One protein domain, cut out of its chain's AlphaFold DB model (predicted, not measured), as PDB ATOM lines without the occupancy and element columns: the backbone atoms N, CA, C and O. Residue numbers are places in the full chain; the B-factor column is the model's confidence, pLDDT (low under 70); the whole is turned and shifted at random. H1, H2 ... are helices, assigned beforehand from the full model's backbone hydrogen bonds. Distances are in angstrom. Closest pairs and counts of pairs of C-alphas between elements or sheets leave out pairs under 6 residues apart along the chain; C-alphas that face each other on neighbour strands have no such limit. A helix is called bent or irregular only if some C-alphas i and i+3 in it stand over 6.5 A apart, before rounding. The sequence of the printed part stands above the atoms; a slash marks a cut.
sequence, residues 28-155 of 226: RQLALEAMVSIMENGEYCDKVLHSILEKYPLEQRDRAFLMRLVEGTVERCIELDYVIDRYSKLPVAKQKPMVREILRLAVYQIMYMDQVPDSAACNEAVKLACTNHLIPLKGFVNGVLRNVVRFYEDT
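AT A GLANCE: This is residues 28 to 155 of the 226 residues of the protein "NusB domain-containing protein" of Clostridium sp. OM07-10AC (UniProt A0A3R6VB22). Two up-and-down bundles of three helices, H1 H2 H3 and H5 H6 H7, each helix running against the one before it, join where H1 and H3 pack on H5, the helix in the middle. H4 crosses H5 and H7 about perpendicularly, and H2 is at the end far from H7. The printed part has 128 residues with seven named helices, H1 to H7 in chain order, and no named strand: all helix. It is compact, with a radius of gyration of the C-alphas of 13.8 A and spans of 38 by 29 by 26 A.

HOW THE PARTS SIT: H1, residues 28 to 41, and H2, residues 45 to 55, form a hairpin; their closest C-alphas, Ile 38 and Cys 45, are 6.0 A apart. H2 and H3, residues 60 to 75, form another, at a shallow tilt of 25 degrees, closest at C-alphas Leu 49 and Met 67, 7.1 A. H4, residues 77 to 87, touches the hub H5, residues 97 to 112, at C-alphas Leu 80 and Arg 104, 5.9 A, with residues 103 to 108 of H5 alone. H1 touches H5 at a steep tilt of 58 degrees, closest at C-alphas Met 35 and Glu 101, 6.3 A. H6, residues 118 to 131, and H7, residues 135 to 151, form a hairpin at 16 degrees, closest at C-alphas Val 126 and Lys 138, 5.5 A. Each O i to N i+4 pair is within hydrogen-bond range in H1, H2, H3, H5 and H6, against 6 of 7 in H4 and 11 of 13 in H7.

IN THESE COORDINATES: H1 begins at C-alpha 28 (-44.796, -31.138, -38.117). H3 is 22.0 A long, H5 22.1 A and H7 25.5 A. H7 is irregular, C-alphas 136 and 139 being 7.2 A apart, and ends at C-alpha 151 (-50.804, -54.206, -35.567).

THE WHOLE: The C-alphas farthest apart, Lys 55 and Asp 154, are 40.9 A apart. The printed part has no cut and no long link. Its mean pLDDT is 93.8, and no printed residue is under 70.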
ATOM      1  N   ARG A  28     -44.898 -29.920 -37.299       94.81
ATOM      2  CA  ARG A  28     -44.796 -31.138 -38.117       94.81
ATOM      3  C   ARG A  28     -44.447 -30.859 -39.581       94.81
ATOM      4  O   ARG A  28     -43.772 -31.674 -40.199       94.81
ATOM      5  N   GLN A  29     -44.874 -29.722 -40.133       95.88
ATOM      6  CA  GLN A  29     -44.454 -29.286 -41.466       95.88
ATOM      7  C   GLN A  29     -42.964 -28.924 -41.471       95.88
ATOM      8  O   GLN A  29     -42.254 -29.300 -42.398       95.88
ATOM      9  N   LEU A  30     -42.474 -28.261 -40.416       96.12
ATOM     10  CA  LEU A  30     -41.041 -27.995 -40.250       96.12
ATOM     11  C   LEU A  30     -40.239 -29.296 -40.109       96.12
ATOM     12  O   LEU A  30     -39.192 -29.433 -40.733       96.12
ATOM     13  N   ALA A  31     -40.754 -30.274 -39.357       96.75
ATOM     14  CA  ALA A  31     -40.136 -31.596 -39.251       96.75
ATOM     15  C   ALA A  31     -40.063 -32.307 -40.611       96.75
ATOM     16  O   ALA A  31     -39.042 -32.904 -40.937       96.75
ATOM     17  N   LEU A  32     -41.121 -32.220 -41.425       96.88
ATOM     18  CA  LEU A  32     -41.133 -32.792 -42.772       96.88
ATOM     19  C   LEU A  32     -40.083 -32.143 -43.679       96.88
ATOM     20  O   LEU A  32     -39.358 -32.851 -44.371       96.88
ATOM     21  N   GLU A  33     -39.983 -30.815 -43.658       94.94
ATOM     22  CA  GLU A  33     -38.958 -30.082 -44.409       94.94
ATOM     23  C   GLU A  33     -37.548 -30.490 -43.962       94.94
ATOM     24  O   GLU A  33     -36.703 -30.772 -44.811       94.94
ATOM     25  N   ALA A  34     -37.325 -30.623 -42.649       95.69
ATOM     26  CA  ALA A  34     -36.059 -31.100 -42.100       95.69
ATOM     27  C   ALA A  34     -35.713 -32.513 -42.591       95.69
ATOM     28  O   ALA A  34     -34.614 -32.740 -43.087       95.69
ATOM     29  N   MET A  35     -36.662 -33.451 -42.498       96.38
ATOM     30  CA  MET A  35     -36.459 -34.838 -42.921       96.38
ATOM     31  C   MET A  35     -36.132 -34.941 -44.408       96.38
ATOM     32  O   MET A  35     -35.228 -35.683 -44.780       96.38
ATOM     33  N   VAL A  36     -36.817 -34.176 -45.262       94.62
ATOM     34  CA  VAL A  36     -36.519 -34.159 -46.702       94.62
ATOM     35  C   VAL A  36     -35.108 -33.621 -46.958       94.62
ATOM     36  O   VAL A  36     -34.362 -34.245 -47.709       94.62
ATOM     37  N   SER A  37     -34.698 -32.530 -46.301       93.12
ATOM     38  CA  SER A  37     -33.326 -32.009 -46.415       93.12
ATOM     39  C   SER A  37     -32.269 -33.017 -45.957       93.12
ATOM     40  O   SER A  37     -31.261 -33.209 -46.631       93.12
ATOM     41  N   ILE A  38     -32.495 -33.705 -44.838       93.31
ATOM     42  CA  ILE A  38     -31.537 -34.679 -44.298       93.31
ATOM     43  C   ILE A  38     -31.436 -35.903 -45.216       93.31
ATOM     44  O   ILE A  38     -30.338 -36.317 -45.583       93.31
ATOM     45  N   MET A  39     -32.576 -36.475 -45.611       91.31
ATOM     46  CA  MET A  39     -32.610 -37.765 -46.304       91.31
ATOM     47  C   MET A  39     -32.330 -37.658 -47.805       91.31
ATOM     48  O   MET A  39     -31.711 -38.562 -48.359       91.31
ATOM     49  N   GLU A  40     -32.767 -36.582 -48.466       87.94
ATOM     50  CA  GLU A  40     -32.585 -36.414 -49.914       87.94
ATOM     51  C   GLU A  40     -31.348 -35.579 -50.258       87.94
ATOM     52  O   GLU A  40     -30.633 -35.917 -51.201       87.94
ATOM     53  N   ASN A  41     -31.054 -34.519 -49.491       84.38
ATOM     54  CA  ASN A  41     -29.898 -33.655 -49.770       84.38
ATOM     55  C   ASN A  41     -28.630 -34.093 -49.018       84.38
ATOM     56  O   ASN A  41     -27.557 -33.540 -49.266       84.38
ATOM     57  N   GLY A  42     -28.730 -35.062 -48.098       85.88
ATOM     58  CA  GLY A  42     -27.596 -35.549 -47.307       85.88
ATOM     59  C   GLY A  42     -27.056 -34.519 -46.311       85.88
ATOM     60  O   GLY A  42     -25.874 -34.545 -45.968       85.88
ATOM     61  N   GLU A  43     -27.895 -33.577 -45.879       87.62
ATOM     62  CA  GLU A  43     -27.510 -32.558 -44.907       87.62
ATOM     63  C   GLU A  43     -27.425 -33.140 -43.488       87.62
ATOM     64  O   GLU A  43     -28.183 -34.033 -43.107       87.62
ATOM     65  N   TYR A  44     -26.513 -32.608 -42.671       89.38
ATOM     66  CA  TYR A  44     -26.385 -33.033 -41.279       89.38
ATOM     67  C   TYR A  44     -27.588 -32.573 -40.439       89.38
ATOM     68  O   TYR A  44     -28.006 -31.414 -40.513       89.38
ATOM     69  N   CYS A  45     -28.134 -33.488 -39.633       89.25
ATOM     70  CA  CYS A  45     -29.349 -33.277 -38.838       89.25
ATOM     71  C   CYS A  45     -29.255 -32.057 -37.907       89.25
ATOM     72  O   CYS A  45     -30.145 -31.207 -37.899       89.25
ATOM     73  N   ASP A  46     -28.144 -31.938 -37.180       90.12
ATOM     74  CA  ASP A  46     -27.843 -30.827 -36.278       90.12
ATOM     75  C   ASP A  46     -27.863 -29.481 -37.014       90.12
ATOM     76  O   ASP A  46     -28.537 -28.542 -36.589       90.12
ATOM     77  N   LYS A  47     -27.199 -29.404 -38.170       92.94
ATOM     78  CA  LYS A  47     -27.150 -28.197 -39.000       92.94
ATOM     79  C   LYS A  47     -28.540 -27.783 -39.490       92.94
ATOM     80  O   LYS A  47     -28.881 -26.599 -39.431       92.94
ATOM     81  N   VAL A  48     -29.341 -28.737 -39.969       93.25
ATOM     82  CA  VAL A  48     -30.703 -28.476 -40.467       93.25
ATOM     83  C   VAL A  48     -31.607 -27.982 -39.337       93.25
ATOM     84  O   VAL A  48     -32.304 -26.980 -39.501       93.25
ATOM     85  N   LEU A  49     -31.561 -28.632 -38.171       92.06
ATOM     86  CA  LEU A  49     -32.344 -28.225 -37.004       92.06
ATOM     87  C   LEU A  49     -31.951 -26.834 -36.508       92.06
ATOM     88  O   LEU A  49     -32.836 -26.016 -36.261       92.06
ATOM     89  N   HIS A  50     -30.654 -26.534 -36.413       93.12
ATOM     90  CA  HIS A  50     -30.179 -25.201 -36.045       93.12
ATOM     91  C   HIS A  50     -30.707 -24.123 -37.002       93.12
ATOM     92  O   HIS A  50     -31.298 -23.147 -36.545       93.12
ATOM     93  N   SER A  51     -30.597 -24.346 -38.314       93.31
ATOM     94  CA  SER A  51     -31.105 -23.424 -39.340       93.31
ATOM     95  C   SER A  51     -32.616 -23.168 -39.218       93.31
ATOM     96  O   SER A  51     -33.078 -22.027 -39.288       93.31
ATOM     97  N   ILE A  52     -33.410 -24.218 -38.979       93.31
ATOM     98  CA  ILE A  52     -34.862 -24.087 -38.795       93.31
ATOM     99  C   ILE A  52     -35.187 -23.299 -37.521       93.31
ATOM    100  O   ILE A  52     -36.061 -22.435 -37.550       93.31
ATOM    101  N   LEU A  53     -34.488 -23.571 -36.419       91.75
ATOM    102  CA  LEU A  53     -34.729 -22.926 -35.127       91.75
ATOM    103  C   LEU A  53     -34.301 -21.454 -35.090       91.75
ATOM    104  O   LEU A  53     -34.902 -20.671 -34.361       91.75
ATOM    105  N   GLU A  54     -33.297 -21.065 -35.877       91.88
ATOM    106  CA  GLU A  54     -32.935 -19.655 -36.068       91.88
ATOM    107  C   GLU A  54     -33.974 -18.913 -36.917       91.88
ATOM    108  O   GLU A  54     -34.295 -17.755 -36.655       91.88
ATOM    109  N   LYS A  55     -34.525 -19.587 -37.933       92.19
ATOM    110  CA  LYS A  55     -35.485 -18.993 -38.869       92.19
ATOM    111  C   LYS A  55     -36.894 -18.861 -38.292       92.19
ATOM    112  O   LYS A  55     -37.614 -17.927 -38.649       92.19
ATOM    113  N   TYR A  56     -37.308 -19.805 -37.452       90.62
ATOM    114  CA  TYR A  56     -38.648 -19.864 -36.881       90.62
ATOM    115  C   TYR A  56     -38.567 -19.775 -35.353       90.62
ATOM    116  O   TYR A  56     -38.148 -20.743 -34.718       90.62
ATOM    117  N   PRO A  57     -38.990 -18.653 -34.739       86.81
ATOM    118  CA  PRO A  57     -39.037 -18.539 -33.288       86.81
ATOM    119  C   PRO A  57     -40.172 -19.419 -32.751       86.81
ATOM    120  O   PRO A  57     -41.343 -19.048 -32.801       86.81
ATOM    121  N   LEU A  58     -39.818 -20.614 -32.283       90.31
ATOM    122  CA  LEU A  58     -40.743 -21.572 -31.682       90.31
ATOM    123  C   LEU A  58     -40.738 -21.441 -30.159       90.31
ATOM    124  O   LEU A  58     -39.701 -21.170 -29.548       90.31
ATOM    125  N   GLU A  59     -41.881 -21.711 -29.534       92.50
ATOM    126  CA  GLU A  59     -41.927 -21.887 -28.086       92.50
ATOM    127  C   GLU A  59     -41.089 -23.100 -27.658       92.50
ATOM    128  O   GLU A  59     -40.901 -24.060 -28.409       92.50
ATOM    129  N   GLN A  60     -40.624 -23.097 -26.406       91.38
ATOM    130  CA  GLN A  60     -39.753 -24.150 -25.878       91.38
ATOM    131  C   GLN A  60     -40.351 -25.559 -26.039       91.38
ATOM    132  O   GLN A  60     -39.626 -26.515 -26.320       91.38
ATOM    133  N   ARG A  61     -41.678 -25.686 -25.897       92.00
ATOM    134  CA  ARG A  61     -42.400 -26.950 -26.088       92.00
ATOM    135  C   ARG A  61     -42.327 -27.437 -27.534       92.00
ATOM    136  O   ARG A  61     -42.016 -28.604 -27.762       92.00
ATOM    137  N   ASP A  62     -42.588 -26.557 -28.494       93.25
ATOM    138  CA  ASP A  62     -42.568 -26.894 -29.919       93.25
ATOM    139  C   ASP A  62     -41.153 -27.181 -30.412       93.25
ATOM    140  O   ASP A  62     -40.953 -28.099 -31.204       93.25
ATOM    141  N   ARG A  63     -40.155 -26.467 -29.881       94.12
ATOM    142  CA  ARG A  63     -38.742 -26.756 -30.129       94.12
ATOM    143  C   ARG A  63     -38.362 -28.162 -29.669       94.12
ATOM    144  O   ARG A  63     -37.790 -28.921 -30.448       94.12
ATOM    145  N   ALA A  64     -38.709 -28.522 -28.433       93.81
ATOM    146  CA  ALA A  64     -38.438 -29.855 -27.900       93.81
ATOM    147  C   ALA A  64     -39.165 -30.948 -28.703       93.81
ATOM    148  O   ALA A  64     -38.579 -31.988 -29.001       93.81
ATOM    149  N   PHE A  65     -40.418 -30.695 -29.099       95.44
ATOM    150  CA  PHE A  65     -41.186 -31.605 -29.947       95.44
ATOM    151  C   PHE A  65     -40.540 -31.791 -31.326       95.44
ATOM    152  O   PHE A  65     -40.369 -32.926 -31.762       95.44
ATOM    153  N   LEU A  66     -40.153 -30.698 -31.995       95.81
ATOM    154  CA  LEU A  66     -39.502 -30.720 -33.306       95.81
ATOM    155  C   LEU A  66     -38.203 -31.528 -33.271       95.81
ATOM    156  O   LEU A  66     -38.038 -32.438 -34.079       95.81
ATOM    157  N   MET A  67     -37.312 -31.208 -32.328       94.50
ATOM    158  CA  MET A  67     -36.025 -31.892 -32.184       94.50
ATOM    159  C   MET A  67     -36.237 -33.384 -31.945       94.50
ATOM    160  O   MET A  67     -35.727 -34.203 -32.703       94.50
ATOM    161  N   ARG A  68     -37.086 -33.739 -30.968       96.06
ATOM    162  CA  ARG A  68     -37.354 -35.144 -30.641       96.06
ATOM    163  C   ARG A  68     -37.911 -35.916 -31.830       96.06
ATOM    164  O   ARG A  68     -37.523 -37.061 -32.045       96.06
ATOM    165  N   LEU A  69     -38.830 -35.299 -32.568       96.88
ATOM    166  CA  LEU A  69     -39.460 -35.905 -33.727       96.88
ATOM    167  C   LEU A  69     -38.444 -36.138 -34.854       96.88
ATOM    168  O   LEU A  69     -38.384 -37.243 -35.382       96.88
ATOM    169  N   VAL A  70     -37.633 -35.138 -35.206       96.00
ATOM    170  CA  VAL A  70     -36.655 -35.251 -36.303       96.00
ATOM    171  C   VAL A  70     -35.509 -36.184 -35.924       96.00
ATOM    172  O   VAL A  70     -35.287 -37.178 -36.612       96.00
ATOM    173  N   GLU A  71     -34.821 -35.921 -34.811       94.75
ATOM    174  CA  GLU A  71     -33.676 -36.726 -34.363       94.75
ATOM    175  C   GLU A  71     -34.092 -38.177 -34.145       94.75
ATOM    176  O   GLU A  71     -33.464 -39.094 -34.668       94.75
ATOM    177  N   GLY A  72     -35.219 -38.391 -33.464       93.81
ATOM    178  CA  GLY A  72     -35.735 -39.726 -33.215       93.81
ATOM    179  C   GLY A  72     -36.126 -40.483 -34.486       93.81
ATOM    180  O   GLY A  72     -35.908 -41.692 -34.570       93.81
ATOM    181  N   THR A  73     -36.668 -39.788 -35.491       96.00
ATOM    182  CA  THR A  73     -37.007 -40.412 -36.779       96.00
ATOM    183  C   THR A  73     -35.744 -40.806 -37.546       96.00
ATOM    184  O   THR A  73     -35.691 -41.905 -38.098       96.00
ATOM    185  N   VAL A  74     -34.710 -39.958 -37.538       93.75
ATOM    186  CA  VAL A  74     -33.403 -40.266 -38.145       93.75
ATOM    187  C   VAL A  74     -32.741 -41.453 -37.439       93.75
ATOM    188  O   VAL A  74     -32.323 -42.400 -38.101       93.75
ATOM    189  N   GLU A  75     -32.713 -41.449 -36.103       92.19
ATOM    190  CA  GLU A  75     -32.157 -42.531 -35.277       92.19
ATOM    191  C   GLU A  75     -32.834 -43.881 -35.520       92.19
ATOM    192  O   GLU A  75     -32.190 -44.916 -35.379       92.19
ATOM    193  N   ARG A  76     -34.134 -43.886 -35.841       93.81
ATOM    194  CA  ARG A  76     -34.938 -45.106 -36.011       93.81
ATOM    195  C   ARG A  76     -35.301 -45.416 -37.459       93.81
ATOM    196  O   ARG A  76     -36.120 -46.301 -37.701       93.81
ATOM    197  N   CYS A  77     -34.674 -44.758 -38.432       93.06
ATOM    198  CA  CYS A  77     -35.081 -44.821 -39.835       93.06
ATOM    199  C   CYS A  77     -35.197 -46.253 -40.393       93.06
ATOM    200  O   CYS A  77     -36.195 -46.576 -41.031       93.06
ATOM    201  N   ILE A  78     -34.229 -47.137 -40.121       93.94
ATOM    202  CA  ILE A  78     -34.232 -48.527 -40.628       93.94
ATOM    203  C   ILE A  78     -35.378 -49.340 -40.013       93.94
ATOM    204  O   ILE A  78     -35.975 -50.197 -40.665       93.94
ATOM    205  N   GLU A  79     -35.701 -49.064 -38.752       94.44
ATOM    206  CA  GLU A  79     -36.772 -49.756 -38.040       94.44
ATOM    207  C   GLU A  79     -38.133 -49.289 -38.556       94.44
ATOM    208  O   GLU A  79     -38.995 -50.104 -38.878       94.44
ATOM    209  N   LEU A  80     -38.297 -47.972 -38.687       95.81
ATOM    210  CA  LEU A  80     -39.507 -47.357 -39.218       95.81
ATOM    211  C   LEU A  80     -39.775 -47.831 -40.648       95.81
ATOM    212  O   LEU A  80     -40.906 -48.194 -40.962       95.81
ATOM    213  N   ASP A  81     -38.744 -47.900 -41.492       96.50
ATOM    214  CA  ASP A  81     -38.856 -48.417 -42.857       96.50
ATOM    215  C   ASP A  81     -39.321 -49.869 -42.874       96.50
ATOM    216  O   ASP A  81     -40.239 -50.215 -43.619       96.50
ATOM    217  N   TYR A  82     -38.738 -50.705 -42.010       95.62
ATOM    218  CA  TYR A  82     -39.159 -52.091 -41.865       95.62
ATOM    219  C   TYR A  82     -40.636 -52.186 -41.472       95.62
ATOM    220  O   TYR A  82     -41.387 -52.931 -42.100       95.62
ATOM    221  N   VAL A  83     -41.073 -51.419 -40.470       95.25
ATOM    222  CA  VAL A  83     -42.473 -51.403 -40.021       95.25
ATOM    223  C   VAL A  83     -43.396 -50.936 -41.149       95.25
ATOM    224  O   VAL A  83     -44.388 -51.604 -41.440       95.25
ATOM    225  N   ILE A  84     -43.066 -49.844 -41.841       96.38
ATOM    226  CA  ILE A  84     -43.873 -49.329 -42.958       96.38
ATOM    227  C   ILE A  84     -43.991 -50.379 -44.071       96.38
ATOM    228  O   ILE A  84     -45.094 -50.606 -44.573       96.38
ATOM    229  N   ASP A  85     -42.900 -51.061 -44.427       95.56
ATOM    230  CA  ASP A  85     -42.890 -52.106 -45.459       95.56
ATOM    231  C   ASP A  85     -43.768 -53.316 -45.111       95.56
ATOM    232  O   ASP A  85     -44.269 -53.993 -46.009       95.56
ATOM    233  N   ARG A  86     -44.010 -53.593 -43.823       94.06
ATOM    234  CA  ARG A  86     -44.921 -54.675 -43.404       94.06
ATOM    235  C   ARG A  86     -46.389 -54.336 -43.644       94.06
ATOM    236  O   ARG A  86     -47.184 -55.246 -43.875       94.06
ATOM    237  N   TYR A  87     -46.746 -53.055 -43.600       94.19
ATOM    238  CA  TYR A  87     -48.137 -52.589 -43.669       94.19
ATOM    239  C   TYR A  87     -48.474 -51.824 -44.952       94.19
ATOM    240  O   TYR A  87     -49.639 -51.479 -45.184       94.19
ATOM    241  N   SER A  88     -47.478 -51.587 -45.801       94.25
ATOM    242  CA  SER A  88     -47.621 -50.957 -47.106       94.25
ATOM    243  C   SER A  88     -47.541 -51.984 -48.232       94.25
ATOM    244  O   SER A  88     -46.684 -52.861 -48.253       94.25
ATOM    245  N   LYS A  89     -48.403 -51.827 -49.242       90.94
ATOM    246  CA  LYS A  89     -48.293 -52.585 -50.501       90.94
ATOM    247  C   LYS A  89     -47.144 -52.089 -51.386       90.94
ATOM    248  O   LYS A  89     -46.670 -52.827 -52.242       90.94
ATOM    249  N   LEU A  90     -46.743 -50.827 -51.217       94.00
ATOM    250  CA  LEU A  90     -45.662 -50.200 -51.969       94.00
ATOM    251  C   LEU A  90     -44.419 -50.108 -51.072       94.00
ATOM    252  O   LEU A  90     -44.490 -49.394 -50.063       94.00
ATOM    253  N   PRO A  91     -43.300 -50.763 -51.435       94.56
ATOM    254  CA  PRO A  91     -42.075 -50.699 -50.651       94.56
ATOM    255  C   PRO A  91     -41.589 -49.262 -50.461       94.56
ATOM    256  O   PRO A  91     -41.650 -48.470 -51.404       94.56
ATOM    257  N   VAL A  92     -41.063 -48.941 -49.282       94.75
ATOM    258  CA  VAL A  92     -40.581 -47.613 -48.878       94.75
ATOM    259  C   VAL A  92     -39.572 -47.042 -49.872       94.75
ATOM    260  O   VAL A  92     -39.663 -45.877 -50.260       94.75
ATOM    261  N   ALA A  93     -38.662 -47.874 -50.379       92.31
ATOM    262  CA  ALA A  93     -37.683 -47.469 -51.388       92.31
ATOM    263  C   ALA A  93     -38.313 -46.973 -52.708       92.31
ATOM    264  O   ALA A  93     -37.682 -46.219 -53.441       92.31
ATOM    265  N   LYS A  94     -39.553 -47.382 -53.016       94.31
ATOM    266  CA  LYS A  94     -40.302 -46.990 -54.223       94.31
ATOM    267  C   LYS A  94     -41.342 -45.897 -53.963       94.31
ATOM    268  O   LYS A  94     -42.019 -45.462 -54.894       94.31
ATOM    269  N   GLN A  95     -41.525 -45.483 -52.711       94.12
ATOM    270  CA  GLN A  95     -42.436 -44.398 -52.370       94.12
ATOM    271  C   GLN A  95     -41.840 -43.055 -52.799       94.12
ATOM    272  O   GLN A  95     -40.623 -42.877 -52.836       94.12
ATOM    273  N   LYS A  96     -42.706 -42.080 -53.102       93.44
ATOM    274  CA  LYS A  96     -42.256 -40.700 -53.326       93.44
ATOM    275  C   LYS A  96     -41.555 -40.192 -52.054       93.44
ATOM    276  O   LYS A  96     -42.141 -40.384 -50.986       93.44
ATOM    277  N   PRO A  97     -40.404 -39.496 -52.152       93.62
ATOM    278  CA  PRO A  97     -39.632 -39.029 -50.994       93.62
ATOM    279  C   PRO A  97     -40.483 -38.390 -49.897       93.62
ATOM    280  O   PRO A  97     -40.498 -38.823 -48.753       93.62
ATOM    281  N   MET A  98     -41.331 -37.443 -50.281       94.69
ATOM    282  CA  MET A  98     -42.175 -36.718 -49.338       94.69
ATOM    283  C   MET A  98     -43.236 -37.592 -48.650       94.69
ATOM    284  O   MET A  98     -43.554 -37.372 -47.489       94.69
ATOM    285  N   VAL A  99     -43.775 -38.606 -49.336       95.94
ATOM    286  CA  VAL A  99     -44.728 -39.557 -48.729       95.94
ATOM    287  C   VAL A  99     -44.013 -40.459 -47.732       95.94
ATOM    288  O   VAL A  99     -44.547 -40.716 -46.655       95.94
ATOM    289  N   ARG A 100     -42.809 -40.912 -48.090       96.62
ATOM    290  CA  ARG A 100     -41.956 -41.718 -47.221       96.62
ATOM    291  C   ARG A 100     -41.637 -40.976 -45.927       96.62
ATOM    292  O   ARG A 100     -41.863 -41.532 -44.857       96.62
ATOM    293  N   GLU A 101     -41.218 -39.714 -46.007       97.25
ATOM    294  CA  GLU A 101     -40.914 -38.925 -44.806       97.25
ATOM    295  C   GLU A 101     -42.162 -38.644 -43.955       97.25
ATOM    296  O   GLU A 101     -42.104 -38.761 -42.732       97.25
ATOM    297  N   ILE A 102     -43.323 -38.373 -44.571       97.62
ATOM    298  CA  ILE A 102     -44.594 -38.248 -43.831       97.62
ATOM    299  C   ILE A 102     -44.905 -39.536 -43.057       97.62
ATOM    300  O   ILE A 102     -45.289 -39.474 -41.888       97.62
ATOM    301  N   LEU A 103     -44.748 -40.700 -43.696       98.00
ATOM    302  CA  LEU A 103     -44.993 -41.987 -43.051       98.00
ATOM    303  C   LEU A 103     -43.993 -42.244 -41.920       98.00
ATOM    304  O   LEU A 103     -44.427 -42.600 -40.830       98.00
ATOM    305  N   ARG A 104     -42.695 -42.002 -42.131       98.00
ATOM    306  CA  ARG A 104     -41.658 -42.158 -41.096       98.00
ATOM    307  C   ARG A 104     -41.953 -41.304 -39.866       98.00
ATOM    308  O   ARG A 104     -42.022 -41.841 -38.764       98.00
ATOM    309  N   LEU A 105     -42.231 -40.013 -40.057       98.12
ATOM    310  CA  LEU A 105     -42.582 -39.089 -38.973       98.12
ATOM    311  C   LEU A 105     -43.835 -39.527 -38.205       98.12
ATOM    312  O   LEU A 105     -43.920 -39.372 -36.985       98.12
ATOM    313  N   ALA A 106     -44.846 -40.035 -38.908       97.88
ATOM    314  CA  ALA A 106     -46.099 -40.456 -38.294       97.88
ATOM    315  C   ALA A 106     -45.958 -41.783 -37.534       97.88
ATOM    316  O   ALA A 106     -46.422 -41.885 -36.402       97.88
ATOM    317  N   VAL A 107     -45.279 -42.770 -38.123       97.62
ATOM    318  CA  VAL A 107     -44.988 -44.054 -37.468       97.62
ATOM    319  C   VAL A 107     -44.102 -43.841 -36.246       97.62
ATOM    320  O   VAL A 107     -44.350 -44.441 -35.207       97.62
ATOM    321  N   TYR A 108     -43.137 -42.924 -36.324       97.75
ATOM    322  CA  TYR A 108     -42.324 -42.557 -35.176       97.75
ATOM    323  C   TYR A 108     -43.164 -42.001 -34.018       97.75
ATOM    324  O   TYR A 108     -43.007 -42.440 -32.880       97.75
ATOM    325  N   GLN A 109     -44.092 -41.079 -34.305       97.06
ATOM    326  CA  GLN A 109     -45.015 -40.558 -33.290       97.06
ATOM    327  C   GLN A 109     -45.826 -41.684 -32.635       97.06
ATOM    328  O   GLN A 109     -45.891 -41.730 -31.413       97.06
ATOM    329  N   ILE A 110     -46.377 -42.604 -33.434       95.88
ATOM    330  CA  ILE A 110     -47.175 -43.743 -32.949       95.88
ATOM    331  C   ILE A 110     -46.341 -44.674 -32.054       95.88
ATOM    332  O   ILE A 110     -46.804 -45.112 -31.011       95.88
ATOM    333  N   MET A 111     -45.103 -44.985 -32.445       94.25
ATOM    334  CA  MET A 111     -44.291 -45.986 -31.742       94.25
ATOM    335  C   MET A 111     -43.549 -45.451 -30.513       94.25
ATOM    336  O   MET A 111     -43.194 -46.233 -29.631       94.25
ATOM    337  N   TYR A 112     -43.223 -44.155 -30.496       94.00
ATOM    338  CA  TYR A 112     -42.231 -43.601 -29.570       94.00
ATOM    339  C   TYR A 112     -42.668 -42.329 -28.843       94.00
ATOM    340  O   TYR A 112     -41.935 -41.861 -27.967       94.00
ATOM    341  N   MET A 113     -43.811 -41.736 -29.198       93.50
ATOM    342  CA  MET A 113     -44.282 -40.491 -28.596       93.50
ATOM    343  C   MET A 113     -45.632 -40.688 -27.906       93.50
ATOM    344  O   MET A 113     -46.644 -40.185 -28.378       93.50
ATOM    345  N   ASP A 114     -45.622 -41.311 -26.724       89.75
ATOM    346  CA  ASP A 114     -46.821 -41.619 -25.914       89.75
ATOM    347  C   ASP A 114     -47.735 -40.406 -25.636       89.75
ATOM    348  O   ASP A 114     -48.923 -40.545 -25.355       89.75
ATOM    349  N   GLN A 115     -47.187 -39.187 -25.695       91.06
ATOM    350  CA  GLN A 115     -47.944 -37.944 -25.510       91.06
ATOM    351  C   GLN A 115     -48.799 -37.560 -26.729       91.06
ATOM    352  O   GLN A 115     -49.631 -36.656 -26.631       91.06
ATOM    353  N   VAL A 116     -48.574 -38.182 -27.889       92.38
ATOM    354  CA  VAL A 116     -49.293 -37.919 -29.136       92.38
ATOM    355  C   VAL A 116     -50.310 -39.039 -29.350       92.38
ATOM    356  O   VAL A 116     -49.911 -40.163 -29.626       92.38
ATOM    357  N   PRO A 117     -51.623 -38.758 -29.296       95.25
ATOM    358  CA  PRO A 117     -52.626 -39.768 -29.610       95.25
ATOM    359  C   PRO A 117     -52.469 -40.290 -31.045       95.25
ATOM    360  O   PRO A 117     -52.321 -39.495 -31.978       95.25
ATOM    361  N   ASP A 118     -52.616 -41.599 -31.245       94.75
ATOM    362  CA  ASP A 118     -52.494 -42.249 -32.560       94.75
ATOM    363  C   ASP A 118     -53.377 -41.608 -33.635       94.75
ATOM    364  O   ASP A 118     -52.961 -41.384 -34.776       94.75
ATOM    365  N   SER A 119     -54.613 -41.261 -33.264       94.44
ATOM    366  CA  SER A 119     -55.563 -40.587 -34.151       94.44
ATOM    367  C   SER A 119     -55.074 -39.199 -34.571       94.44
ATOM    368  O   SER A 119     -55.255 -38.810 -35.728       94.44
ATOM    369  N   ALA A 120     -54.412 -38.466 -33.672       95.00
ATOM    370  CA  ALA A 120     -53.814 -37.174 -33.977       95.00
ATOM    371  C   ALA A 120     -52.619 -37.338 -34.923       95.00
ATOM    372  O   ALA A 120     -52.553 -36.626 -35.923       95.00
ATOM    373  N   ALA A 121     -51.732 -38.309 -34.678       96.00
ATOM    374  CA  ALA A 121     -50.611 -38.607 -35.572       96.00
ATOM    375  C   ALA A 121     -51.092 -38.949 -36.997       96.00
ATOM    376  O   ALA A 121     -50.590 -38.395 -37.977       96.00
ATOM    377  N   CYS A 122     -52.129 -39.787 -37.116       96.62
ATOM    378  CA  CYS A 122     -52.718 -40.163 -38.404       96.62
ATOM    379  C   CYS A 122     -53.358 -38.970 -39.128       96.62
ATOM    380  O   CYS A 122     -53.102 -38.746 -40.314       96.62
ATOM    381  N   ASN A 123     -54.181 -38.188 -38.425       96.31
ATOM    382  CA  ASN A 123     -54.867 -37.036 -39.009       96.31
ATOM    383  C   ASN A 123     -53.878 -35.963 -39.475       96.31
ATOM    384  O   ASN A 123     -54.036 -35.408 -40.561       96.31
ATOM    385  N   GLU A 124     -52.845 -35.685 -38.684       95.94
ATOM    386  CA  GLU A 124     -51.815 -34.711 -39.037       95.94
ATOM    387  C   GLU A 124     -50.973 -35.177 -40.229       95.94
ATOM    388  O   GLU A 124     -50.712 -34.382 -41.127       95.94
ATOM    389  N   ALA A 125     -50.638 -36.466 -40.321       96.81
ATOM    390  CA  ALA A 125     -49.955 -37.019 -41.491       96.81
ATOM    391  C   ALA A 125     -50.780 -36.868 -42.782       96.81
ATOM    392  O   ALA A 125     -50.258 -36.505 -43.837       96.81
ATOM    393  N   VAL A 126     -52.095 -37.090 -42.698       96.81
ATOM    394  CA  VAL A 126     -53.019 -36.874 -43.822       96.81
ATOM    395  C   VAL A 126     -53.088 -35.395 -44.205       96.81
ATOM    396  O   VAL A 126     -53.069 -35.074 -45.395       96.81
ATOM    397  N   LYS A 127     -53.129 -34.487 -43.221       95.44
ATOM    398  CA  LYS A 127     -53.076 -33.040 -43.475       95.44
ATOM    399  C   LYS A 127     -51.768 -32.644 -44.156       95.44
ATOM    400  O   LYS A 127     -51.831 -31.948 -45.163       95.44
ATOM    401  N   LEU A 128     -50.619 -33.143 -43.689       95.44
ATOM    402  CA  LEU A 128     -49.320 -32.904 -44.328       95.44
ATOM    403  C   LEU A 128     -49.327 -33.351 -45.793       95.44
ATOM    404  O   LEU A 128     -48.891 -32.598 -46.661       95.44
ATOM    405  N   ALA A 129     -49.880 -34.527 -46.101       95.06
ATOM    406  CA  ALA A 129     -49.995 -34.980 -47.486       95.06
ATOM    407  C   ALA A 129     -50.839 -34.011 -48.338       95.06
ATOM    408  O   ALA A 129     -50.456 -33.674 -49.458       95.06
ATOM    409  N   CYS A 130     -51.958 -33.512 -47.809       93.31
ATOM    410  CA  CYS A 130     -52.790 -32.530 -48.507       93.31
ATOM    411  C   CYS A 130     -52.065 -31.190 -48.718       93.31
ATOM    412  O   CYS A 130     -52.061 -30.678 -49.835       93.31
ATOM    413  N   THR A 131     -51.428 -30.647 -47.676       92.75
ATOM    414  CA  THR A 131     -50.708 -29.362 -47.719       92.75
ATOM    415  C   THR A 131     -49.523 -29.392 -48.680       92.75
ATOM    416  O   THR A 131     -49.215 -28.384 -49.307       92.75
ATOM    417  N   ASN A 132     -48.891 -30.553 -48.855       92.88
ATOM    418  CA  ASN A 132     -47.751 -30.718 -49.750       92.88
ATOM    419  C   ASN A 132     -48.141 -31.262 -51.142       92.88
ATOM    420  O   ASN A 132     -47.336 -31.909 -51.805       92.88
ATOM    421  N   HIS A 133     -49.364 -30.989 -51.612       92.19
ATOM    422  CA  HIS A 133     -49.834 -31.319 -52.970       92.19
ATOM    423  C   HIS A 133     -49.889 -32.830 -53.291       92.19
ATOM    424  O   HIS A 133     -49.900 -33.236 -54.454       92.19
ATOM    425  N   LEU A 134     -49.991 -33.691 -52.272       92.31
ATOM    426  CA  LEU A 134     -50.094 -35.154 -52.395       92.31
ATOM    427  C   LEU A 134     -51.526 -35.652 -52.131       92.31
ATOM    428  O   LEU A 134     -51.729 -36.776 -51.672       92.31
ATOM    429  N   ILE A 135     -52.534 -34.834 -52.453       91.25
ATOM    430  CA  ILE A 135     -53.965 -35.117 -52.231       91.25
ATOM    431  C   ILE A 135     -54.393 -36.513 -52.735       91.25
ATOM    432  O   ILE A 135     -55.094 -37.201 -51.987       91.25
ATOM    433  N   PRO A 136     -53.963 -37.000 -53.923       94.38
ATOM    434  CA  PRO A 136     -54.335 -38.340 -54.394       94.38
ATOM    435  C   PRO A 136     -53.837 -39.478 -53.490       94.38
ATOM    436  O   PRO A 136     -54.416 -40.560 -53.473       94.38
ATOM    437  N   LEU A 137     -52.774 -39.241 -52.714       94.06
ATOM    438  CA  LEU A 137     -52.124 -40.240 -51.862       94.06
ATOM    439  C   LEU A 137     -52.599 -40.186 -50.404       94.06
ATOM    440  O   LEU A 137     -52.195 -41.027 -49.603       94.06
ATOM    441  N   LYS A 138     -53.511 -39.269 -50.051       94.06
ATOM    442  CA  LYS A 138     -54.053 -39.147 -48.686       94.06
ATOM    443  C   LYS A 138     -54.663 -40.456 -48.166       94.06
ATOM    444  O   LYS A 138     -54.495 -40.814 -47.003       94.06
ATOM    445  N   GLY A 139     -55.358 -41.189 -49.044       94.62
ATOM    446  CA  GLY A 139     -55.993 -42.465 -48.713       94.62
ATOM    447  C   GLY A 139     -54.971 -43.570 -48.468       94.62
ATOM    448  O   GLY A 139     -55.149 -44.372 -47.553       94.62
ATOM    449  N   PHE A 140     -53.876 -43.560 -49.230       96.38
ATOM    450  CA  PHE A 140     -52.748 -44.463 -49.030       96.38
ATOM    451  C   PHE A 140     -52.073 -44.210 -47.678       96.38
ATOM    452  O   PHE A 140     -51.972 -45.143 -46.885       96.38
ATOM    453  N   VAL A 141     -51.715 -42.955 -47.370       96.94
ATOM    454  CA  VAL A 141     -51.092 -42.584 -46.085       96.94
ATOM    455  C   VAL A 141     -51.970 -43.019 -44.910       96.94
ATOM    456  O   VAL A 141     -51.516 -43.742 -44.027       96.94
ATOM    457  N   ASN A 142     -53.258 -42.667 -44.936       96.94
ATOM    458  CA  ASN A 142     -54.193 -43.046 -43.877       96.94
ATOM    459  C   ASN A 142     -54.380 -44.570 -43.758       96.94
ATOM    460  O   ASN A 142     -54.574 -45.097 -42.666       96.94
ATOM    461  N   GLY A 143     -54.379 -45.289 -44.883       96.38
ATOM    462  CA  GLY A 143     -54.507 -46.745 -44.901       96.38
ATOM    463  C   GLY A 143     -53.322 -47.435 -44.232       96.38
ATOM    464  O   GLY A 143     -53.525 -48.292 -43.375       96.38
ATOM    465  N   VAL A 144     -52.099 -47.021 -44.578       96.94
ATOM    466  CA  VAL A 144     -50.868 -47.561 -43.981       96.94
ATOM    467  C   VAL A 144     -50.829 -47.267 -42.484       96.94
ATOM    468  O   VAL A 144     -50.677 -48.193 -41.695       96.94
ATOM    469  N   LEU A 145     -51.049 -46.015 -42.072       97.00
ATOM    470  CA  LEU A 145     -50.969 -45.637 -40.658       97.00
ATOM    471  C   LEU A 145     -52.030 -46.326 -39.795       97.00
ATOM    472  O   LEU A 145     -51.719 -46.774 -38.699       97.00
ATOM    473  N   ARG A 146     -53.259 -46.505 -40.297       96.00
ATOM    474  CA  ARG A 146     -54.282 -47.268 -39.561       96.00
ATOM    475  C   ARG A 146     -53.916 -48.741 -39.393       96.00
ATOM    476  O   ARG A 146     -54.261 -49.322 -38.369       96.00
ATOM    477  N   ASN A 147     -53.235 -49.340 -40.368       95.75
ATOM    478  CA  ASN A 147     -52.718 -50.700 -40.222       95.75
ATOM    479  C   ASN A 147     -51.574 -50.754 -39.206       95.75
ATOM    480  O   ASN A 147     -51.557 -51.666 -38.388       95.75
ATOM    481  N   VAL A 148     -50.673 -49.767 -39.216       95.25
ATOM    482  CA  VAL A 148     -49.604 -49.650 -38.213       95.25
ATOM    483  C   VAL A 148     -50.214 -49.574 -36.815       95.25
ATOM    484  O   VAL A 148     -49.969 -50.470 -36.021       95.25
ATOM    485  N   VAL A 149     -51.091 -48.605 -36.535       94.56
ATOM    486  CA  VAL A 149     -51.733 -48.443 -35.211       94.56
ATOM    487  C   VAL A 149     -52.382 -49.739 -34.716       94.56
ATOM    488  O   VAL A 149     -52.293 -50.070 -33.542       94.56
ATOM    489  N   ARG A 150     -53.016 -50.505 -35.611       92.69
ATOM    490  CA  ARG A 150     -53.703 -51.751 -35.242       92.69
ATOM    491  C   ARG A 150     -52.778 -52.918 -34.924       92.69
ATOM    492  O   ARG A 150     -53.208 -53.813 -34.209       92.69
ATOM    493  N   PHE A 151     -51.588 -52.970 -35.518       90.88
ATOM    494  CA  PHE A 151     -50.804 -54.206 -35.567       90.88
ATOM    495  C   PHE A 151     -49.325 -54.029 -35.199       90.88
ATOM    496  O   PHE A 151     -48.605 -55.025 -35.192       90.88
ATOM    497  N   TYR A 152     -48.841 -52.809 -34.934       85.31
ATOM    498  CA  TYR A 152     -47.404 -52.562 -34.763       85.31
ATOM    499  C   TYR A 152     -46.808 -53.219 -33.504       85.31
ATOM    500  O   TYR A 152     -45.629 -53.575 -33.479       85.31
ATOM    501  N   GLU A 153     -47.608 -53.388 -32.449       83.31
ATOM    502  CA  GLU A 153     -47.182 -54.078 -31.224       83.31
ATOM    503  C   GLU A 153     -46.886 -55.557 -31.495       83.31
ATOM    504  O   GLU A 153     -45.895 -56.091 -31.000       83.31
ATOM    505  N   ASP A 154     -47.667 -56.166 -32.390       84.69
ATOM    506  CA  ASP A 154     -47.551 -57.563 -32.802       84.69
ATOM    507  C   ASP A 154     -46.681 -57.759 -34.055       84.69
ATOM    508  O   ASP A 154     -46.625 -58.863 -34.606       84.69
ATOM    509  N   THR A 155     -46.009 -56.712 -34.562       82.75
ATOM    510  CA  THR A 155     -45.167 -56.846 -35.759       82.75
ATOM    511  C   THR A 155     -44.068 -57.880 -35.505       82.75
ATOM    512  O   THR A 155     -43.197 -57.658 -34.660       82.75
TER     513      THR A 155